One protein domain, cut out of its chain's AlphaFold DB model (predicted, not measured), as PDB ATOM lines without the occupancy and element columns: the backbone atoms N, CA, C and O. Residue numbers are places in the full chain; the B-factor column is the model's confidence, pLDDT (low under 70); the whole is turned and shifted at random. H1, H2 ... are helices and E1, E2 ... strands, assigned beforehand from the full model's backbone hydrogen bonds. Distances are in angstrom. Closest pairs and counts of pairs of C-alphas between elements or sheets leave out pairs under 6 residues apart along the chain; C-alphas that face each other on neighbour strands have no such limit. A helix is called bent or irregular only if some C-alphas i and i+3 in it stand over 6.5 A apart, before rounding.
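This is residues 26 to 162 of the 168 residues of an uncharacterized protein of Acidobacteria bacterium (UniProt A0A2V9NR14). A sheet of four strands is covered on one face by the long helix H6, and H1 crosses H6 steeply; the small strand pair E2 and E3 with H2 lies beyond the end of H1, and H4 lies away from this core, joined to E5 by a long looping link. The printed part has 137 residues with six named helices and six named strands, in the order E1 H1 E2 H2 E3 H3 E4 H4 E5 E6 H5 H6. The large sheet runs E1 E4 E6 E5 and is mixed; E2 and E3 are antiparallel, and the class is mixed, helices and strands. The whole is compact, with a radius of gyration of the C-alphas of 15.4 A, and spans 44 by 38 by 27 A.

The large sheet holds E1, residues 26 to 28, E4, residues 80 to 87 and 21.1 A long, E6, residues 130 to 135 and 17.6 A, and E5, residues 123 to 127 and 13.8 A. C-alpha 26 is at (121.570, 125.794, 132.836). H6, residues 143 to 160, is 25.6 A long and ends with C-alpha 160 at (119.855, 136.231, 147.148). H1, residues 33 to 49, is 24.4 A long. The shorter elements are E2, 50 to 52, H2, 55 to 61, E3, 67 to 69, H3, 72 to 76, H4, 92 to 99, and H5, 136 to 140. H5 is irregular, but only just: C-alphas 137 and 140 are 6.50 A apart.

E1 and E4 are parallel, with N 26 and O 82 2.8 A apart. E4 and E6 are parallel, with N 87 and O 134 at 2.8 A. E5 and E6 form an antiparallel hairpin, with N 124 and O 133 at 2.8 A. H6 is on one face of this sheet, in two layers, one of strands and one of helix, at a height of 9.0 A over the sheet; it lies over E6 and E5 and runs along the strands, at 21 degrees to E5 on the local plane. H5 only grazes the sheet, with residues 136 to 139. H5 and H6 only just touch, and only at the corner, closest at the C-alphas of Trp 138 and Phe 145, 5.5 A. H1 touches H6 at a steep tilt of 62 degrees, the same way, closest at the C-alphas of Ala 43 and Glu 154, 5.1 A. H3 touches H1, closest at the C-alphas of Ala 48 and Ser 72, 4.6 A. E2 and E3 are antiparallel, with N 68 and O 51 at 2.8 A. H2 and H4 touch no helix. In H1, H2, H4 and H6 every O i to N i+4 pair is within hydrogen-bond range; H3 has 0 of 1 and H5 0 of 1, beside 2 of 2 and 1 of 2 O i to N i+3 pairs.

The two C-alphas farthest apart, those of Ser 72 and Ala 97, are 44.6 A apart. The printed part has no cut. The link from H4 to E5, residues 100 to 122, is long; within it residues 110 to 111 pair antiparallel with 120 to 121. Mean pLDDT of the printed part is 94.6, and no printed residue is under 70.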
ATOM      1  N   ILE A  26     121.294 125.895 134.272       96.44
ATOM      2  CA  ILE A  26     121.570 125.794 132.836       96.44
ATOM      3  C   ILE A  26     123.044 125.405 132.724       96.44
ATOM      4  O   ILE A  26     123.919 126.273 132.706       96.44
ATOM      5  N   ASN A  27     123.303 124.097 132.716       96.31
ATOM      6  CA  ASN A  27     124.648 123.533 132.711       96.31
ATOM      7  C   ASN A  27     125.271 123.608 131.303       96.31
ATOM      8  O   ASN A  27     124.784 122.976 130.366       96.31
ATOM      9  N   GLN A  28     126.331 124.404 131.152       96.38
ATOM     10  CA  GLN A  28     127.180 124.455 129.952       96.38
ATOM     11  C   GLN A  28     128.631 124.062 130.275       96.38
ATOM     12  O   GLN A  28     129.551 124.525 129.604       96.38
ATOM     13  N   THR A  29     128.812 123.272 131.331       94.00
ATOM     14  CA  THR A  29     130.095 122.723 131.785       94.00
ATOM     15  C   THR A  29     130.272 121.301 131.236       94.00
ATOM     16  O   THR A  29     129.307 120.709 130.739       94.00
ATOM     17  N   HIS A  30     131.470 120.723 131.335       92.94
ATOM     18  CA  HIS A  30     131.673 119.292 131.073       92.94
ATOM     19  C   HIS A  30     131.304 118.406 132.280       92.94
ATOM     20  O   HIS A  30     131.238 117.181 132.148       92.94
ATOM     21  N   HIS A  31     131.014 119.011 133.436       93.69
ATOM     22  CA  HIS A  31     130.599 118.326 134.657       93.69
ATOM     23  C   HIS A  31     129.109 117.983 134.656       93.69
ATOM     24  O   HIS A  31     128.285 118.592 133.964       93.69
ATOM     25  N   THR A  32     128.728 116.991 135.460       95.00
ATOM     26  CA  THR A  32     127.327 116.573 135.563       95.00
ATOM     27  C   THR A  32     126.513 117.573 136.387       95.00
ATOM     28  O   THR A  32     127.038 118.292 137.235       95.00
ATOM     29  N   GLU A  33     125.188 117.596 136.205       95.44
ATOM     30  CA  GLU A  33     124.325 118.391 137.093       95.44
ATOM     31  C   GLU A  33     124.431 117.951 138.560       95.44
ATOM     32  O   GLU A  33     124.257 118.768 139.462       95.44
ATOM     33  N   GLN A  34     124.730 116.673 138.811       96.56
ATOM     34  CA  GLN A  34     124.944 116.159 140.159       96.56
ATOM     35  C   GLN A  34     126.167 116.810 140.819       96.56
ATOM     36  O   GLN A  34     126.090 117.154 142.000       96.56
ATOM     37  N   ASP A  35     127.244 117.026 140.063       95.75
ATOM     38  CA  ASP A  35     128.447 117.707 140.552       95.75
ATOM     39  C   ASP A  35     128.131 119.162 140.911       95.75
ATOM     40  O   ASP A  35     128.444 119.615 142.013       95.75
ATOM     41  N   LEU A  36     127.406 119.874 140.040       97.00
ATOM     42  CA  LEU A  36     126.981 121.253 140.313       97.00
ATOM     43  C   LEU A  36     126.090 121.345 141.561       97.00
ATOM     44  O   LEU A  36     126.252 122.249 142.380       97.00
ATOM     45  N   TRP A  37     125.182 120.388 141.760       98.00
ATOM     46  CA  TRP A  37     124.378 120.312 142.981       98.00
ATOM     47  C   TRP A  37     125.207 120.030 144.234       98.00
ATOM     48  O   TRP A  37     124.870 120.537 145.305       98.00
ATOM     49  N   ALA A  38     126.256 119.212 144.132       97.88
ATOM     50  CA  ALA A  38     127.154 118.950 145.249       97.88
ATOM     51  C   ALA A  38     127.906 120.227 145.654       97.88
ATOM     52  O   ALA A  38     127.905 120.573 146.834       97.88
ATOM     53  N   ILE A  39     128.439 120.966 144.676       98.00
ATOM     54  CA  ILE A  39     129.128 122.247 144.896       98.00
ATOM     55  C   ILE A  39     128.164 123.289 145.480       98.00
ATOM     56  O   ILE A  39     128.496 123.970 146.445       98.00
ATOM     57  N   TRP A  40     126.930 123.378 144.974       98.31
ATOM     58  CA  TRP A  40     125.920 124.290 145.527       98.31
ATOM     59  C   TRP A  40     125.614 123.990 146.989       98.31
ATOM     60  O   TRP A  40     125.589 124.895 147.818       98.31
ATOM     61  N   LYS A  41     125.432 122.715 147.339       98.50
ATOM     62  CA  LYS A  41     125.210 122.311 148.734       98.50
ATOM     63  C   LYS A  41     126.419 122.611 149.616       98.50
ATOM     64  O   LYS A  41     126.219 122.978 150.773       98.50
ATOM     65  N   ALA A  42     127.638 122.470 149.097       98.50
ATOM     66  CA  ALA A  42     128.850 122.859 149.814       98.50
ATOM     67  C   ALA A  42     128.847 124.367 150.112       98.50
ATOM     68  O   ALA A  42     128.939 124.741 151.280       98.50
ATOM     69  N   ALA A  43     128.551 125.209 149.115       98.50
ATOM     70  CA  ALA A  43     128.415 126.656 149.287       98.50
ATOM     71  C   ALA A  43     127.328 127.028 150.317       98.50
ATOM     72  O   ALA A  43     127.560 127.838 151.218       98.50
ATOM     73  N   GLN A  44     126.153 126.385 150.258       98.69
ATOM     74  CA  GLN A  44     125.094 126.576 151.259       98.69
ATOM     75  C   GLN A  44     125.580 126.237 152.675       98.69
ATOM     76  O   GLN A  44     125.316 126.982 153.621       98.69
ATOM     77  N   GLN A  45     126.290 125.116 152.837       98.62
ATOM     78  CA  GLN A  45     126.837 124.685 154.125       98.62
ATOM     79  C   GLN A  45     127.966 125.593 154.615       98.62
ATOM     80  O   GLN A  45     128.080 125.823 155.818       98.62
ATOM     81  N   SER A  46     128.804 126.098 153.711       98.38
ATOM     82  CA  SER A  46     129.860 127.062 154.011       98.38
ATOM     83  C   SER A  46     129.263 128.329 154.625       98.38
ATOM     84  O   SER A  46     129.538 128.630 155.790       98.38
ATOM     85  N   ILE A  47     128.313 128.961 153.926       98.62
ATOM     86  CA  ILE A  47     127.610 130.169 154.392       98.62
ATOM     87  C   ILE A  47     126.847 129.915 155.694       98.62
ATOM     88  O   ILE A  47     126.858 130.750 156.597       98.62
ATOM     89  N   ALA A  48     126.205 128.752 155.833       98.56
ATOM     90  CA  ALA A  48     125.494 128.392 157.057       98.56
ATOM     91  C   ALA A  48     126.423 128.229 158.275       98.56
ATOM     92  O   ALA A  48     125.946 128.278 159.410       98.56
ATOM     93  N   ARG A  49     127.737 128.047 158.071       98.50
ATOM     94  CA  ARG A  49     128.742 127.979 159.146       98.50
ATOM     95  C   ARG A  49     129.354 129.341 159.457       98.50
ATOM     96  O   ARG A  49     129.471 129.688 160.632       98.50
ATOM     97  N   GLN A  50     129.745 130.101 158.439       98.12
ATOM     98  CA  GLN A  50     130.371 131.415 158.586       98.12
ATOM     99  C   GLN A  50     130.199 132.230 157.304       98.12
ATOM    100  O   GLN A  50     130.247 131.680 156.209       98.12
ATOM    101  N   VAL A  51     130.046 133.546 157.438       97.94
ATOM    102  CA  VAL A  51     129.983 134.462 156.292       97.94
ATOM    103  C   VAL A  51     131.204 135.376 156.307       97.94
ATOM    104  O   VAL A  51     131.435 136.073 157.290       97.94
ATOM    105  N   ASP A  52     131.976 135.381 155.220       96.62
ATOM    106  CA  ASP A  52     133.120 136.279 155.005       96.62
ATOM    107  C   ASP A  52     132.776 137.306 153.920       96.62
ATOM    108  O   ASP A  52     132.571 136.935 152.770       96.62
ATOM    109  N   LEU A  53     132.656 138.591 154.249       96.31
ATOM    110  CA  LEU A  53     132.152 139.594 153.299       96.31
ATOM    111  C   LEU A  53     133.239 140.405 152.594       96.31
ATOM    112  O   LEU A  53     132.920 141.159 151.670       96.31
ATOM    113  N   ASN A  54     134.511 140.268 152.982       95.31
ATOM    114  CA  ASN A  54     135.569 141.123 152.441       95.31
ATOM    115  C   ASN A  54     136.902 140.452 152.040       95.31
ATOM    116  O   ASN A  54     137.953 141.099 152.159       95.31
ATOM    117  N   PRO A  55     136.921 139.217 151.503       93.25
ATOM    118  CA  PRO A  55     138.166 138.539 151.136       93.25
ATOM    119  C   PRO A  55     139.014 139.326 150.117       93.25
ATOM    120  O   PRO A  55     140.241 139.403 150.271       93.25
ATOM    121  N   LEU A  56     138.399 139.984 149.122       91.31
ATOM    122  CA  LEU A  56     139.147 140.811 148.165       91.31
ATOM    123  C   LEU A  56     139.691 142.079 148.818       91.31
ATOM    124  O   LEU A  56     140.828 142.466 148.555       91.31
ATOM    125  N   GLN A  57     138.920 142.718 149.703       94.62
ATOM    126  CA  GLN A  57     139.379 143.927 150.387       94.62
ATOM    127  C   GLN A  57     140.590 143.645 151.277       94.62
ATOM    128  O   GLN A  57     141.520 144.453 151.325       94.62
ATOM    129  N   ARG A  58     140.604 142.493 151.959       94.81
ATOM    130  CA  ARG A  58     141.767 142.048 152.735       94.81
ATOM    131  C   ARG A  58     142.996 141.888 151.852       94.81
ATOM    132  O   ARG A  58     144.051 142.413 152.185       94.81
ATOM    133  N   THR A  59     142.846 141.215 150.714       91.44
ATOM    134  CA  THR A  59     143.959 140.948 149.791       91.44
ATOM    135  C   THR A  59     144.495 142.227 149.145       91.44
ATOM    136  O   THR A  59     145.705 142.409 149.047       91.44
ATOM    137  N   LEU A  60     143.607 143.128 148.720       89.94
ATOM    138  CA  LEU A  60     143.977 144.326 147.964       89.94
ATOM    139  C   LEU A  60     144.412 145.497 148.852       89.94
ATOM    140  O   LEU A  60     145.250 146.297 148.443       89.94
ATOM    141  N   TYR A  61     143.842 145.616 150.054       93.75
ATOM    142  CA  TYR A  61     143.996 146.801 150.906       93.75
ATOM    143  C   TYR A  61     144.401 146.486 152.347       93.75
ATOM    144  O   TYR A  61     144.415 147.393 153.178       93.75
ATOM    145  N   ASN A  62     144.722 145.229 152.668       94.81
ATOM    146  CA  ASN A  62     145.092 144.794 154.019       94.81
ATOM    147  C   ASN A  62     144.048 145.184 155.090       94.81
ATOM    148  O   ASN A  62     144.384 145.589 156.205       94.81
ATOM    149  N   ALA A  63     142.764 145.118 154.723       96.81
ATOM    150  CA  ALA A  63     141.655 145.381 155.632       96.81
ATOM    151  C   ALA A  63     141.536 144.300 156.722       96.81
ATOM    152  O   ALA A  63     141.995 143.170 156.554       96.81
ATOM    153  N   GLN A  64     140.883 144.638 157.838       97.44
ATOM    154  CA  GLN A  64     140.522 143.645 158.854       97.44
ATOM    155  C   GLN A  64     139.447 142.684 158.320       97.44
ATOM    156  O   GLN A  64     138.622 143.114 157.511       97.44
ATOM    157  N   PRO A  65     139.422 141.410 158.758       96.88
ATOM    158  CA  PRO A  65     138.377 140.469 158.367       96.88
ATOM    159  C   PRO A  65     136.974 140.921 158.763       96.88
ATOM    160  O   PRO A  65     136.727 141.241 159.923       96.88
ATOM    161  N   ASP A  66     136.065 140.894 157.791       96.94
ATOM    162  CA  ASP A  66     134.632 141.118 157.968       96.94
ATOM    163  C   ASP A  66     133.915 139.765 158.017       96.94
ATOM    164  O   ASP A  66     133.355 139.279 157.031       96.94
ATOM    165  N   LEU A  67     134.060 139.099 159.166       97.12
ATOM    166  CA  LEU A  67     133.533 137.762 159.420       97.12
ATOM    167  C   LEU A  67     132.283 137.846 160.296       97.12
ATOM    168  O   LEU A  67     132.318 138.387 161.403       97.12
ATOM    169  N   HIS A  68     131.202 137.225 159.840       97.06
ATOM    170  CA  HIS A  68     129.932 137.127 160.549       97.06
ATOM    171  C   HIS A  68     129.609 135.674 160.929       97.06
ATOM    172  O   HIS A  68     130.116 134.734 160.304       97.06
ATOM    173  N   PRO A  69     128.738 135.459 161.936       98.00
ATOM    174  CA  PRO A  69     128.134 134.152 162.168       98.00
ATOM    175  C   PRO A  69     127.465 133.609 160.899       98.00
ATOM    176  O   PRO A  69     126.998 134.383 160.065       98.00
ATOM    177  N   GLY A  70     127.406 132.284 160.769       98.19
ATOM    178  CA  GLY A  70     126.753 131.644 159.630       98.19
ATOM    179  C   GLY A  70     125.266 131.992 159.494       98.19
ATOM    180  O   GLY A  70     124.576 132.232 160.488       98.19
ATOM    181  N   ASP A  71     124.771 131.991 158.256       98.50
ATOM    182  CA  ASP A  71     123.378 132.305 157.919       98.50
ATOM    183  C   ASP A  71     122.636 131.046 157.456       98.50
ATOM    184  O   ASP A  71     122.782 130.586 156.322       98.50
ATOM    185  N   SER A  72     121.811 130.474 158.335       98.38
ATOM    186  CA  SER A  72     121.098 129.223 158.052       98.38
ATOM    187  C   SER A  72     120.084 129.341 156.914       98.38
ATOM    188  O   SER A  72     119.720 128.320 156.335       98.38
ATOM    189  N   ARG A  73     119.646 130.558 156.556       98.50
ATOM    190  CA  ARG A  73     118.738 130.779 155.417       98.50
ATOM    191  C   ARG A  73     119.376 130.356 154.094       98.50
ATOM    192  O   ARG A  73     118.657 130.047 153.149       98.50
ATOM    193  N   ALA A  74     120.708 130.297 154.026       98.44
ATOM    194  CA  ALA A  74     121.443 129.802 152.865       98.44
ATOM    195  C   ALA A  74     121.009 128.390 152.446       98.44
ATOM    196  O   ALA A  74     120.942 128.102 151.252       98.44
ATOM    197  N   LEU A  75     120.652 127.533 153.412       98.50
ATOM    198  CA  LEU A  75     120.230 126.149 153.170       98.50
ATOM    199  C   LEU A  75     118.923 126.053 152.359       98.50
ATOM    200  O   LEU A  75     118.683 125.042 151.698       98.50
ATOM    201  N   ASP A  76     118.116 127.115 152.356       97.62
ATOM    202  CA  ASP A  76     116.839 127.176 151.641       97.62
ATOM    203  C   ASP A  76     116.955 127.832 150.254       97.62
ATOM    204  O   ASP A  76     116.018 127.760 149.451       97.62
ATOM    205  N   ILE A  77     118.097 128.455 149.933       97.19
ATOM    206  CA  ILE A  77     118.307 129.111 148.638       97.19
ATOM    207  C   ILE A  77     118.538 128.064 147.545       97.19
ATOM    208  O   ILE A  77     119.495 127.294 147.572       97.19
ATOM    209  N   GLN A  78     117.650 128.057 146.553       96.38
ATOM    210  CA  GLN A  78     117.690 127.129 145.425       96.38
ATOM    211  C   GLN A  78     118.163 127.850 144.157       96.38
ATOM    212  O   GLN A  78     117.677 128.955 143.903       96.38
ATOM    213  N   PRO A  79     119.012 127.225 143.321       94.56
ATOM    214  CA  PRO A  79     119.353 127.770 142.013       94.56
ATOM    215  C   PRO A  79     118.103 127.746 141.128       94.56
ATOM    216  O   PRO A  79     117.371 126.752 141.126       94.56
ATOM    217  N   ARG A  80     117.819 128.814 140.372       91.06
ATOM    218  CA  ARG A  80     116.623 128.888 139.514       91.06
ATOM    219  C   ARG A  80     116.992 129.254 138.088       91.06
ATOM    220  O   ARG A  80     117.159 130.418 137.760       91.06
ATOM    221  N   ARG A  81     117.116 128.236 137.229       90.25
ATOM    222  CA  ARG A  81     117.682 128.370 135.872       90.25
ATOM    223  C   ARG A  81     119.038 129.088 135.871       90.25
ATOM    224  O   ARG A  81     119.382 129.772 134.907       90.25
ATOM    225  N   PHE A  82     119.801 128.901 136.939       93.75
ATOM    226  CA  PHE A  82     121.075 129.563 137.147       93.75
ATOM    227  C   PHE A  82     122.110 129.007 136.167       93.75
ATOM    228  O   PHE A  82     122.335 127.796 136.086       93.75
ATOM    229  N   LYS A  83     122.695 129.882 135.352       97.19
ATOM    230  CA  LYS A  83     123.583 129.460 134.269       97.19
ATOM    231  C   LYS A  83     125.017 129.294 134.760       97.19
ATOM    232  O   LYS A  83     125.591 130.229 135.296       97.19
ATOM    233  N   VAL A  84     125.636 128.160 134.446       97.50
ATOM    234  CA  VAL A  84     127.048 127.887 134.755       97.50
ATOM    235  C   VAL A  84     127.757 127.552 133.453       97.50
ATOM    236  O   VAL A  84     127.312 126.657 132.730       97.50
ATOM    237  N   ALA A  85     128.783 128.320 133.087       97.06
ATOM    238  CA  ALA A  85     129.387 128.190 131.767       97.06
ATOM    239  C   ALA A  85     130.846 128.648 131.702       97.06
ATOM    240  O   ALA A  85     131.170 129.758 132.119       97.06
ATOM    241  N   ALA A  86     131.683 127.859 131.035       96.31
ATOM    242  CA  ALA A  86     133.050 128.238 130.716       96.31
ATOM    243  C   ALA A  86     133.132 129.440 129.751       96.31
ATOM    244  O   ALA A  86     132.201 129.753 128.991       96.31
ATOM    245  N   GLN A  87     134.283 130.107 129.768       96.19
ATOM    246  CA  GLN A  87     134.703 131.132 128.820       96.19
ATOM    247  C   GLN A  87     136.191 130.926 128.482       96.19
ATOM    248  O   GLN A  87     136.956 130.567 129.375       96.19
ATOM    249  N   PRO A  88     136.631 131.160 127.229       96.69
ATOM    250  CA  PRO A  88     138.041 131.031 126.880       96.69
ATOM    251  C   PRO A  88     138.935 131.908 127.753       96.69
ATOM    252  O   PRO A  88     138.633 133.084 127.975       96.69
ATOM    253  N   ASP A  89     140.044 131.328 128.193       97.38
ATOM    254  CA  ASP A  89     141.107 132.024 128.896       97.38
ATOM    255  C   ASP A  89     141.628 133.220 128.091       97.38
ATOM    256  O   ASP A  89     141.767 133.189 126.865       97.38
ATOM    257  N   VAL A  90     141.975 134.281 128.807       97.38
ATOM    258  CA  VAL A  90     142.767 135.384 128.273       97.38
ATOM    259  C   VAL A  90     144.161 134.853 127.967       97.38
ATOM    260  O   VAL A  90     144.772 134.193 128.803       97.38
ATOM    261  N   SER A  91     144.686 135.150 126.780       96.69
ATOM    262  CA  SER A  91     146.037 134.708 126.416       96.69
ATOM    263  C   SER A  91     147.115 135.379 127.271       96.69
ATOM    264  O   SER A  91     146.973 136.533 127.687       96.69
ATOM    265  N   SER A  92     148.244 134.699 127.444       96.88
ATOM    266  CA  SER A  92     149.447 135.222 128.094       96.88
ATOM    267  C   SER A  92     149.884 136.570 127.514       96.88
ATOM    268  O   SER A  92     150.141 137.523 128.253       96.88
ATOM    269  N   GLY A  93     149.893 136.688 126.181       96.50
ATOM    270  CA  GLY A  93     150.249 137.928 125.489       96.50
ATOM    271  C   GLY A  93     149.292 139.079 125.799       96.50
ATOM    272  O   GLY A  93     149.734 140.207 126.019       96.50
ATOM    273  N   GLN A  94     147.988 138.802 125.875       95.31
ATOM    274  CA  GLN A  94     146.994 139.806 126.252       95.31
ATOM    275  C   GLN A  94     147.130 140.218 127.723       95.31
ATOM    276  O   GLN A  94     147.083 141.412 128.021       95.31
ATOM    277  N   LEU A  95     147.324 139.259 128.632       96.00
ATOM    278  CA  LEU A  95     147.513 139.528 130.057       96.00
ATOM    279  C   LEU A  95     148.757 140.400 130.295       96.00
ATOM    280  O   LEU A  95     148.687 141.413 130.997       96.00
ATOM    281  N   LEU A  96     149.871 140.068 129.635       95.81
ATOM    282  CA  LEU A  96     151.107 140.846 129.695       95.81
ATOM    283  C   LEU A  96     150.906 142.262 129.145       95.81
ATOM    284  O   LEU A  96     151.339 143.228 129.769       95.81
ATOM    285  N   ALA A  97     150.229 142.401 128.003       95.44
ATOM    286  CA  ALA A  97     150.003 143.699 127.375       95.44
ATOM    287  C   ALA A  97     149.092 144.627 128.198       95.44
ATOM    288  O   ALA A  97     149.281 145.841 128.163       95.44
ATOM    289  N   GLN A  98     148.105 144.081 128.917       93.50
ATOM    290  CA  GLN A  98     147.117 144.890 129.644       93.50
ATOM    291  C   GLN A  98     147.538 145.226 131.076       93.50
ATOM    292  O   GLN A  98     147.298 146.346 131.525       93.50
ATOM    293  N   VAL A  99     148.158 144.283 131.792       93.25
ATOM    294  CA  VAL A  99     148.475 144.444 133.227       93.25
ATOM    295  C   VAL A  99     149.921 144.103 133.585       93.25
ATOM    296  O   VAL A  99     150.277 144.101 134.760       93.25
ATOM    297  N   GLY A 100     150.777 143.812 132.601       93.25
ATOM    298  CA  GLY A 100     152.192 143.515 132.838       93.25
ATOM    299  C   GLY A 100     152.450 142.163 133.509       93.25
ATOM    300  O   GLY A 100     153.569 141.912 133.954       93.25
ATOM    301  N   LEU A 101     151.443 141.286 133.594       91.19
ATOM    302  CA  LEU A 101     151.565 139.972 134.224       91.19
ATOM    303  C   LEU A 101     151.886 138.897 133.183       91.19
ATOM    304  O   LEU A 101     151.147 138.709 132.220       91.19
ATOM    305  N   SER A 102     152.968 138.152 133.415       93.06
ATOM    306  CA  SER A 102     153.343 136.996 132.600       93.06
ATOM    307  C   SER A 102     152.894 135.703 133.282       93.06
ATOM    308  O   SER A 102     153.313 135.405 134.400       93.06
ATOM    309  N   ARG A 103     152.030 134.938 132.607       94.38
ATOM    310  CA  ARG A 103     151.612 133.573 132.981       94.38
ATOM    311  C   ARG A 103     151.706 132.673 131.751       94.38
ATOM    312  O   ARG A 103     151.598 133.176 130.637       94.38
ATOM    313  N   SER A 104     151.918 131.374 131.921       94.56
ATOM    314  CA  SER A 104     151.811 130.415 130.813       94.56
ATOM    315  C   SER A 104     150.363 130.295 130.337       94.56
ATOM    316  O   SER A 104     149.451 130.478 131.138       94.56
ATOM    317  N   ASP A 105     150.160 129.972 129.059       94.25
ATOM    318  CA  ASP A 105     148.848 129.550 128.567       94.25
ATOM    319  C   ASP A 105     148.575 128.075 128.939       94.25
ATOM    320  O   ASP A 105     149.509 127.266 128.892       94.25
ATOM    321  N   PRO A 106     147.318 127.707 129.252       94.44
ATOM    322  CA  PRO A 106     146.203 128.618 129.523       94.44
ATOM    323  C   PRO A 106     146.422 129.397 130.831       94.44
ATOM    324  O   PRO A 106     146.989 128.878 131.790       94.44
ATOM    325  N   THR A 107     145.999 130.664 130.873       96.06
ATOM    326  CA  THR A 107     146.324 131.545 132.009       96.06
ATOM    327  C   THR A 107     145.471 131.301 133.252       96.06
ATOM    328  O   THR A 107     145.815 131.813 134.323       96.06
ATOM    329  N   GLY A 108     144.361 130.571 133.135       95.81
ATOM    330  CA  GLY A 108     143.384 130.376 134.205       95.81
ATOM    331  C   GLY A 108     142.563 131.628 134.508       95.81
ATOM    332  O   GLY A 108     141.996 131.729 135.595       95.81
ATOM    333  N   LEU A 109     142.545 132.620 133.609       96.44
ATOM    334  CA  LEU A 109     141.904 133.916 133.830       96.44
ATOM    335  C   LEU A 109     140.989 134.304 132.672       96.44
ATOM    336  O   LEU A 109     141.324 134.116 131.508       96.44
ATOM    337  N   ILE A 110     139.874 134.948 132.998       97.12
ATOM    338  CA  ILE A 110     138.942 135.569 132.055       97.12
ATOM    339  C   ILE A 110     138.792 137.055 132.361       97.12
ATOM    340  O   ILE A 110     138.988 137.496 133.495       97.12
ATOM    341  N   SER A 111     138.428 137.841 131.350       95.06
ATOM    342  CA  SER A 111     138.067 139.246 131.552       95.06
ATOM    343  C   SER A 111     136.835 139.345 132.449       95.06
ATOM    344  O   SER A 111     135.787 138.786 132.115       95.06
ATOM    345  N   CYS A 112     136.954 140.081 133.551       91.62
ATOM    346  CA  CYS A 112     135.871 140.326 134.495       91.62
ATOM    347  C   CYS A 112     135.201 141.665 134.138       91.62
ATOM    348  O   CYS A 112     135.829 142.722 134.262       91.62
ATOM    349  N   PRO A 113     133.965 141.659 133.617       88.75
ATOM    350  CA  PRO A 113     133.265 142.889 133.259       88.75
ATOM    351  C   PRO A 113     132.900 143.707 134.505       88.75
ATOM    352  O   PRO A 113     132.714 143.175 135.595       88.75
ATOM    353  N   GLN A 114     132.741 145.022 134.354       80.69
ATOM    354  CA  GLN A 114     132.196 145.843 135.441       80.69
ATOM    355  C   GLN A 114     130.808 145.312 135.858       80.69
ATOM    356  O   GLN A 114     130.020 144.957 134.977       80.69
ATOM    357  N   PRO A 115     130.496 145.242 137.167       75.31
ATOM    358  CA  PRO A 115     131.149 145.941 138.281       75.31
ATOM    359  C   PRO A 115     132.252 145.157 139.030       75.31
ATOM    360  O   PRO A 115     132.502 145.463 140.194       75.31
ATOM    361  N   CYS A 116     132.923 144.168 138.423       83.06
ATOM    362  CA  CYS A 116     134.034 143.474 139.086       83.06
ATOM    363  C   CYS A 116     135.109 144.438 139.632       83.06
ATOM    364  O   CYS A 116     135.538 145.371 138.944       83.06
ATOM    365  N   ASN A 117     135.625 144.142 140.831       83.12
ATOM    366  CA  ASN A 117     136.727 144.887 141.461       83.12
ATOM    367  C   ASN A 117     138.101 144.640 140.817       83.12
ATOM    368  O   ASN A 117     139.071 145.327 141.135       83.12
ATOM    369  N   VAL A 118     138.195 143.643 139.939       86.50
ATOM    370  CA  VAL A 118     139.416 143.230 139.242       86.50
ATOM    371  C   VAL A 118     139.161 143.188 137.737       86.50
ATOM    372  O   VAL A 118     138.032 142.985 137.304       86.50
ATOM    373  N   GLN A 119     140.204 143.381 136.928       90.94
ATOM    374  CA  GLN A 119     140.094 143.311 135.462       90.94
ATOM    375  C   GLN A 119     140.038 141.869 134.944       90.94
ATOM    376  O   GLN A 119     139.393 141.589 133.934       90.94
ATOM    377  N   PHE A 120     140.708 140.959 135.649       94.06
ATOM    378  CA  PHE A 120     140.781 139.544 135.322       94.06
ATOM    379  C   PHE A 120     140.519 138.715 136.573       94.06
ATOM    380  O   PHE A 120     141.006 139.063 137.649       94.06
ATOM    381  N   ALA A 121     139.780 137.623 136.421       93.81
ATOM    382  CA  ALA A 121     139.455 136.697 137.501       93.81
ATOM    383  C   ALA A 121     139.428 135.257 136.976       93.81
ATOM    384  O   ALA A 121     139.304 135.042 135.771       93.81
ATOM    385  N   ALA A 122     139.548 134.273 137.867       95.19
ATOM    386  CA  ALA A 122     139.365 132.867 137.499       95.19
ATOM    387  C   ALA A 122     137.900 132.564 137.150       95.19
ATOM    388  O   ALA A 122     137.622 131.799 136.228       95.19
ATOM    389  N   ALA A 123     136.981 133.223 137.856       95.69
ATOM    390  CA  ALA A 123     135.551 133.188 137.629       95.69
ATOM    391  C   ALA A 123     134.894 134.505 138.063       95.69
ATOM    392  O   ALA A 123     135.544 135.352 138.676       95.69
ATOM    393  N   TYR A 124     133.635 134.698 137.677       94.25
ATOM    394  CA  TYR A 124     132.782 135.771 138.174       94.25
ATOM    395  C   TYR A 124     131.304 135.399 138.076       94.25
ATOM    396  O   TYR A 124     130.900 134.578 137.242       94.25
ATOM    397  N   SER A 125     130.486 136.098 138.858       92.94
ATOM    398  CA  SER A 125     129.035 135.944 138.896       92.94
ATOM    399  C   SER A 125     128.300 137.229 138.512       92.94
ATOM    400  O   SER A 125     128.686 138.326 138.904       92.94
ATOM    401  N   PHE A 126     127.203 137.089 137.764       91.06
ATOM    402  CA  PHE A 126     126.161 138.110 137.653       91.06
ATOM    403  C   PHE A 126     124.895 137.616 138.343       91.06
ATOM    404  O   PHE A 126     124.588 136.425 138.306       91.06
ATOM    405  N   HIS A 127     124.142 138.543 138.925       88.44
ATOM    406  CA  HIS A 127     122.917 138.227 139.666       88.44
ATOM    407  C   HIS A 127     121.643 138.548 138.866       88.44
ATOM    408  O   HIS A 127     120.572 138.052 139.191       88.44
ATOM    409  N   GLU A 128     121.758 139.320 137.778       86.19
ATOM    410  CA  GLU A 128     120.651 139.645 136.871       86.19
ATOM    411  C   GLU A 128     121.144 139.720 135.406       86.19
ATOM    412  O   GLU A 128     121.709 140.737 134.998       86.19
ATOM    413  N   PRO A 129     120.948 138.668 134.583       87.69
ATOM    414  CA  PRO A 129     120.456 137.336 134.953       87.69
ATOM    415  C   PRO A 129     121.471 136.549 135.803       87.69
ATOM    416  O   PRO A 129     122.677 136.742 135.654       87.69
ATOM    417  N   GLU A 130     120.982 135.624 136.638       91.81
ATOM    418  CA  GLU A 130     121.813 134.726 137.456       91.81
ATOM    419  C   GLU A 130     122.710 133.845 136.570       91.81
ATOM    420  O   GLU A 130     122.242 132.932 135.873       91.81
ATOM    421  N   LEU A 131     124.018 134.105 136.590       94.62
ATOM    422  CA  LEU A 131     125.006 133.267 135.919       94.62
ATOM    423  C   LEU A 131     126.380 133.333 136.578       94.62
ATOM    424  O   LEU A 131     126.735 134.342 137.181       94.62
ATOM    425  N   THR A 132     127.174 132.291 136.360       96.12
ATOM    426  CA  THR A 132     128.598 132.232 136.683       96.12
ATOM    427  C   THR A 132     129.395 131.860 135.439       96.12
ATOM    428  O   THR A 132     129.029 130.946 134.688       96.12
ATOM    429  N   ARG A 133     130.489 132.592 135.214       96.94
ATOM    430  CA  ARG A 133     131.506 132.306 134.198       96.94
ATOM    431  C   ARG A 133     132.820 131.962 134.864       96.94
ATOM    432  O   ARG A 133     133.160 132.586 135.856       96.94
ATOM    433  N   TYR A 134     133.570 131.042 134.280       96.94
ATOM    434  CA  TYR A 134     134.918 130.678 134.718       96.94
ATOM    435  C   TYR A 134     135.818 130.422 133.508       96.94
ATOM    436  O   TYR A 134     135.320 130.222 132.395       96.94
ATOM    437  N   ALA A 135     137.135 130.482 133.705       97.38
ATOM    438  CA  ALA A 135     138.095 130.183 132.644       97.38
ATOM    439  C   ALA A 135     138.007 128.708 132.235       97.38
ATOM    440  O   ALA A 135     137.957 127.827 133.088       97.38
ATOM    441  N   ALA A 136     137.966 128.439 130.933       96.69
ATOM    442  CA  ALA A 136     137.731 127.102 130.394       96.69
ATOM    443  C   ALA A 136     138.790 126.084 130.830       96.69
ATOM    444  O   ALA A 136     138.467 124.911 130.996       96.69
ATOM    445  N   SER A 137     140.026 126.528 131.059       95.50
ATOM    446  CA  SER A 137     141.103 125.679 131.576       95.50
ATOM    447  C   SER A 137     140.804 125.017 132.923       95.50
ATOM    448  O   SER A 137     141.376 123.968 133.203       95.50
ATOM    449  N   TRP A 138     139.881 125.565 133.721       94.94
ATOM    450  CA  TRP A 138     139.523 124.990 135.017       94.94
ATOM    451  C   TRP A 138     138.670 123.715 134.928       94.94
ATOM    452  O   TRP A 138     138.649 122.982 135.909       94.94
ATOM    453  N   GLU A 139     138.002 123.417 133.802       92.12
ATOM    454  CA  GLU A 139     137.158 122.202 133.642       92.12
ATOM    455  C   GLU A 139     137.916 120.907 133.969       92.12
ATOM    456  O   GLU A 139     137.351 119.951 134.491       92.12
ATOM    457  N   ASP A 140     139.217 120.873 133.675       89.62
ATOM    458  CA  ASP A 140     140.035 119.670 133.813       89.62
ATOM    459  C   ASP A 140     140.864 119.653 135.115       89.62
ATOM    460  O   ASP A 140     141.624 118.713 135.359       89.62
ATOM    461  N   GLU A 141     140.730 120.665 135.984       85.25
ATOM    462  CA  GLU A 141     141.554 120.813 137.197       85.25
ATOM    463  C   GLU A 141     140.980 120.135 138.463       85.25
ATOM    464  O   GLU A 141     141.471 120.355 139.574       85.25
ATOM    465  N   GLY A 142     139.958 119.283 138.327       81.69
ATOM    466  CA  GLY A 142     139.432 118.473 139.434       81.69
ATOM    467  C   GLY A 142     138.935 119.317 140.617       81.69
ATOM    468  O   GLY A 142     138.051 120.150 140.451       81.69
ATOM    469  N   ASP A 143     139.499 119.127 141.814       83.19
ATOM    470  CA  ASP A 143     139.062 119.818 143.044       83.19
ATOM    471  C   ASP A 143     139.161 121.357 142.957       83.19
ATOM    472  O   ASP A 143     138.418 122.084 143.631       83.19
ATOM    473  N   ASN A 144     140.046 121.879 142.102       86.25
ATOM    474  CA  ASN A 144     140.166 123.320 141.891       86.25
ATOM    475  C   ASN A 144     138.918 123.902 141.212       86.25
ATOM    476  O   ASN A 144     138.487 125.001 141.572       86.25
ATOM    477  N   PHE A 145     138.300 123.156 140.286       91.75
ATOM    478  CA  PHE A 145     137.033 123.545 139.662       91.75
ATOM    479  C   PHE A 145     135.947 123.731 140.721       91.75
ATOM    480  O   PHE A 145     135.281 124.769 140.766       91.75
ATOM    481  N   SER A 146     135.810 122.746 141.615       93.94
ATOM    482  CA  SER A 146     134.828 122.789 142.695       93.94
ATOM    483  C   SER A 146     135.068 123.963 143.634       93.94
ATOM    484  O   SER A 146     134.114 124.644 143.982       93.94
ATOM    485  N   THR A 147     136.324 124.253 143.982       93.38
ATOM    486  CA  THR A 147     136.671 125.372 144.873       93.38
ATOM    487  C   THR A 147     136.278 126.725 144.275       93.38
ATOM    488  O   THR A 147     135.699 127.571 144.959       93.38
ATOM    489  N   ILE A 148     136.564 126.940 142.988       93.94
ATOM    490  CA  ILE A 148     136.227 128.193 142.302       93.94
ATOM    491  C   ILE A 148     134.714 128.347 142.178       93.94
ATOM    492  O   ILE A 148     134.177 129.412 142.480       93.94
ATOM    493  N   LEU A 149     134.013 127.290 141.760       96.06
ATOM    494  CA  LEU A 149     132.560 127.354 141.651       96.06
ATOM    495  C   LEU A 149     131.870 127.467 143.007       96.06
ATOM    496  O   LEU A 149     130.856 128.150 143.083       96.06
ATOM    497  N   GLU A 150     132.398 126.854 144.067       97.44
ATOM    498  CA  GLU A 150     131.848 127.005 145.415       97.44
ATOM    499  C   GLU A 150     131.854 128.479 145.821       97.44
ATOM    500  O   GLU A 150     130.810 128.999 146.205       97.44
ATOM    501  N   TYR A 151     132.973 129.185 145.620       95.88
ATOM    502  CA  TYR A 151     133.069 130.621 145.899       95.88
ATOM    503  C   TYR A 151     132.049 131.450 145.099       95.88
ATOM    504  O   TYR A 151     131.395 132.346 145.634       95.88
ATOM    505  N   GLU A 152     131.870 131.147 143.816       96.06
ATOM    506  CA  GLU A 152     130.899 131.856 142.980       96.06
ATOM    507  C   GLU A 152     129.446 131.529 143.348       96.06
ATOM    508  O   GLU A 152     128.572 132.398 143.312       96.06
ATOM    509  N   PHE A 153     129.167 130.295 143.757       97.81
ATOM    510  CA  PHE A 153     127.846 129.898 144.236       97.81
ATOM    511  C   PHE A 153     127.549 130.524 145.597       97.81
ATOM    512  O   PHE A 153     126.416 130.948 145.830       97.81
ATOM    513  N   GLU A 154     128.557 130.677 146.462       97.94
ATOM    514  CA  GLU A 154     128.420 131.466 147.683       97.94
ATOM    515  C   GLU A 154     127.995 132.899 147.357       97.94
ATOM    516  O   GLU A 154     127.049 133.407 147.958       97.94
ATOM    517  N   ASN A 155     128.631 133.534 146.368       95.75
ATOM    518  CA  ASN A 155     128.269 134.884 145.937       95.75
ATOM    519  C   ASN A 155     126.804 134.950 145.471       95.75
ATOM    520  O   ASN A 155     126.075 135.853 145.876       95.75
ATOM    521  N   GLN A 156     126.325 133.979 144.690       96.25
ATOM    522  CA  GLN A 156     124.912 133.927 144.284       96.25
ATOM    523  C   GLN A 156     123.958 133.801 145.477       96.25
ATOM    524  O   GLN A 156     122.963 134.523 145.568       96.25
ATOM    525  N   ILE A 157     124.272 132.913 146.421       97.81
ATOM    526  CA  ILE A 157     123.450 132.687 147.614       97.81
ATOM    527  C   ILE A 157     123.438 133.935 148.505       97.81
ATOM    528  O   ILE A 157     122.377 134.361 148.961       97.81
ATOM    529  N   LEU A 158     124.592 134.561 148.728       97.12
ATOM    530  CA  LEU A 158     124.715 135.781 149.523       97.12
ATOM    531  C   LEU A 158     123.971 136.959 148.878       97.12
ATOM    532  O   LEU A 158     123.278 137.689 149.590       97.12
ATOM    533  N   ALA A 159     124.033 137.112 147.550       95.25
ATOM    534  CA  ALA A 159     123.214 138.092 146.832       95.25
ATOM    535  C   ALA A 159     121.717 137.848 147.061       95.25
ATOM    536  O   ALA A 159     120.992 138.776 147.420       95.25
ATOM    537  N   ALA A 160     121.255 136.599 146.924       95.56
ATOM    538  CA  ALA A 160     119.855 136.231 147.148       95.56
ATOM    539  C   ALA A 160     119.390 136.484 148.596       95.56
ATOM    540  O   ALA A 160     118.219 136.781 148.837       95.56
ATOM    541  N   LEU A 161     120.307 136.404 149.562       96.62
ATOM    542  CA  LEU A 161     120.066 136.727 150.972       96.62
ATOM    543  C   LEU A 161     120.128 138.234 151.288       96.62
ATOM    544  O   LEU A 161     119.809 138.627 152.416       96.62
ATOM    545  N   GLY A 162     120.500 139.071 150.314       95.69
ATOM    546  CA  GLY A 162     120.560 140.529 150.435       95.69
ATOM    547  C   GLY A 162     121.885 141.083 150.965       95.69
ATOM    548  O   GLY A 162     121.927 142.240 151.386       95.69
TER     549      GLY A 162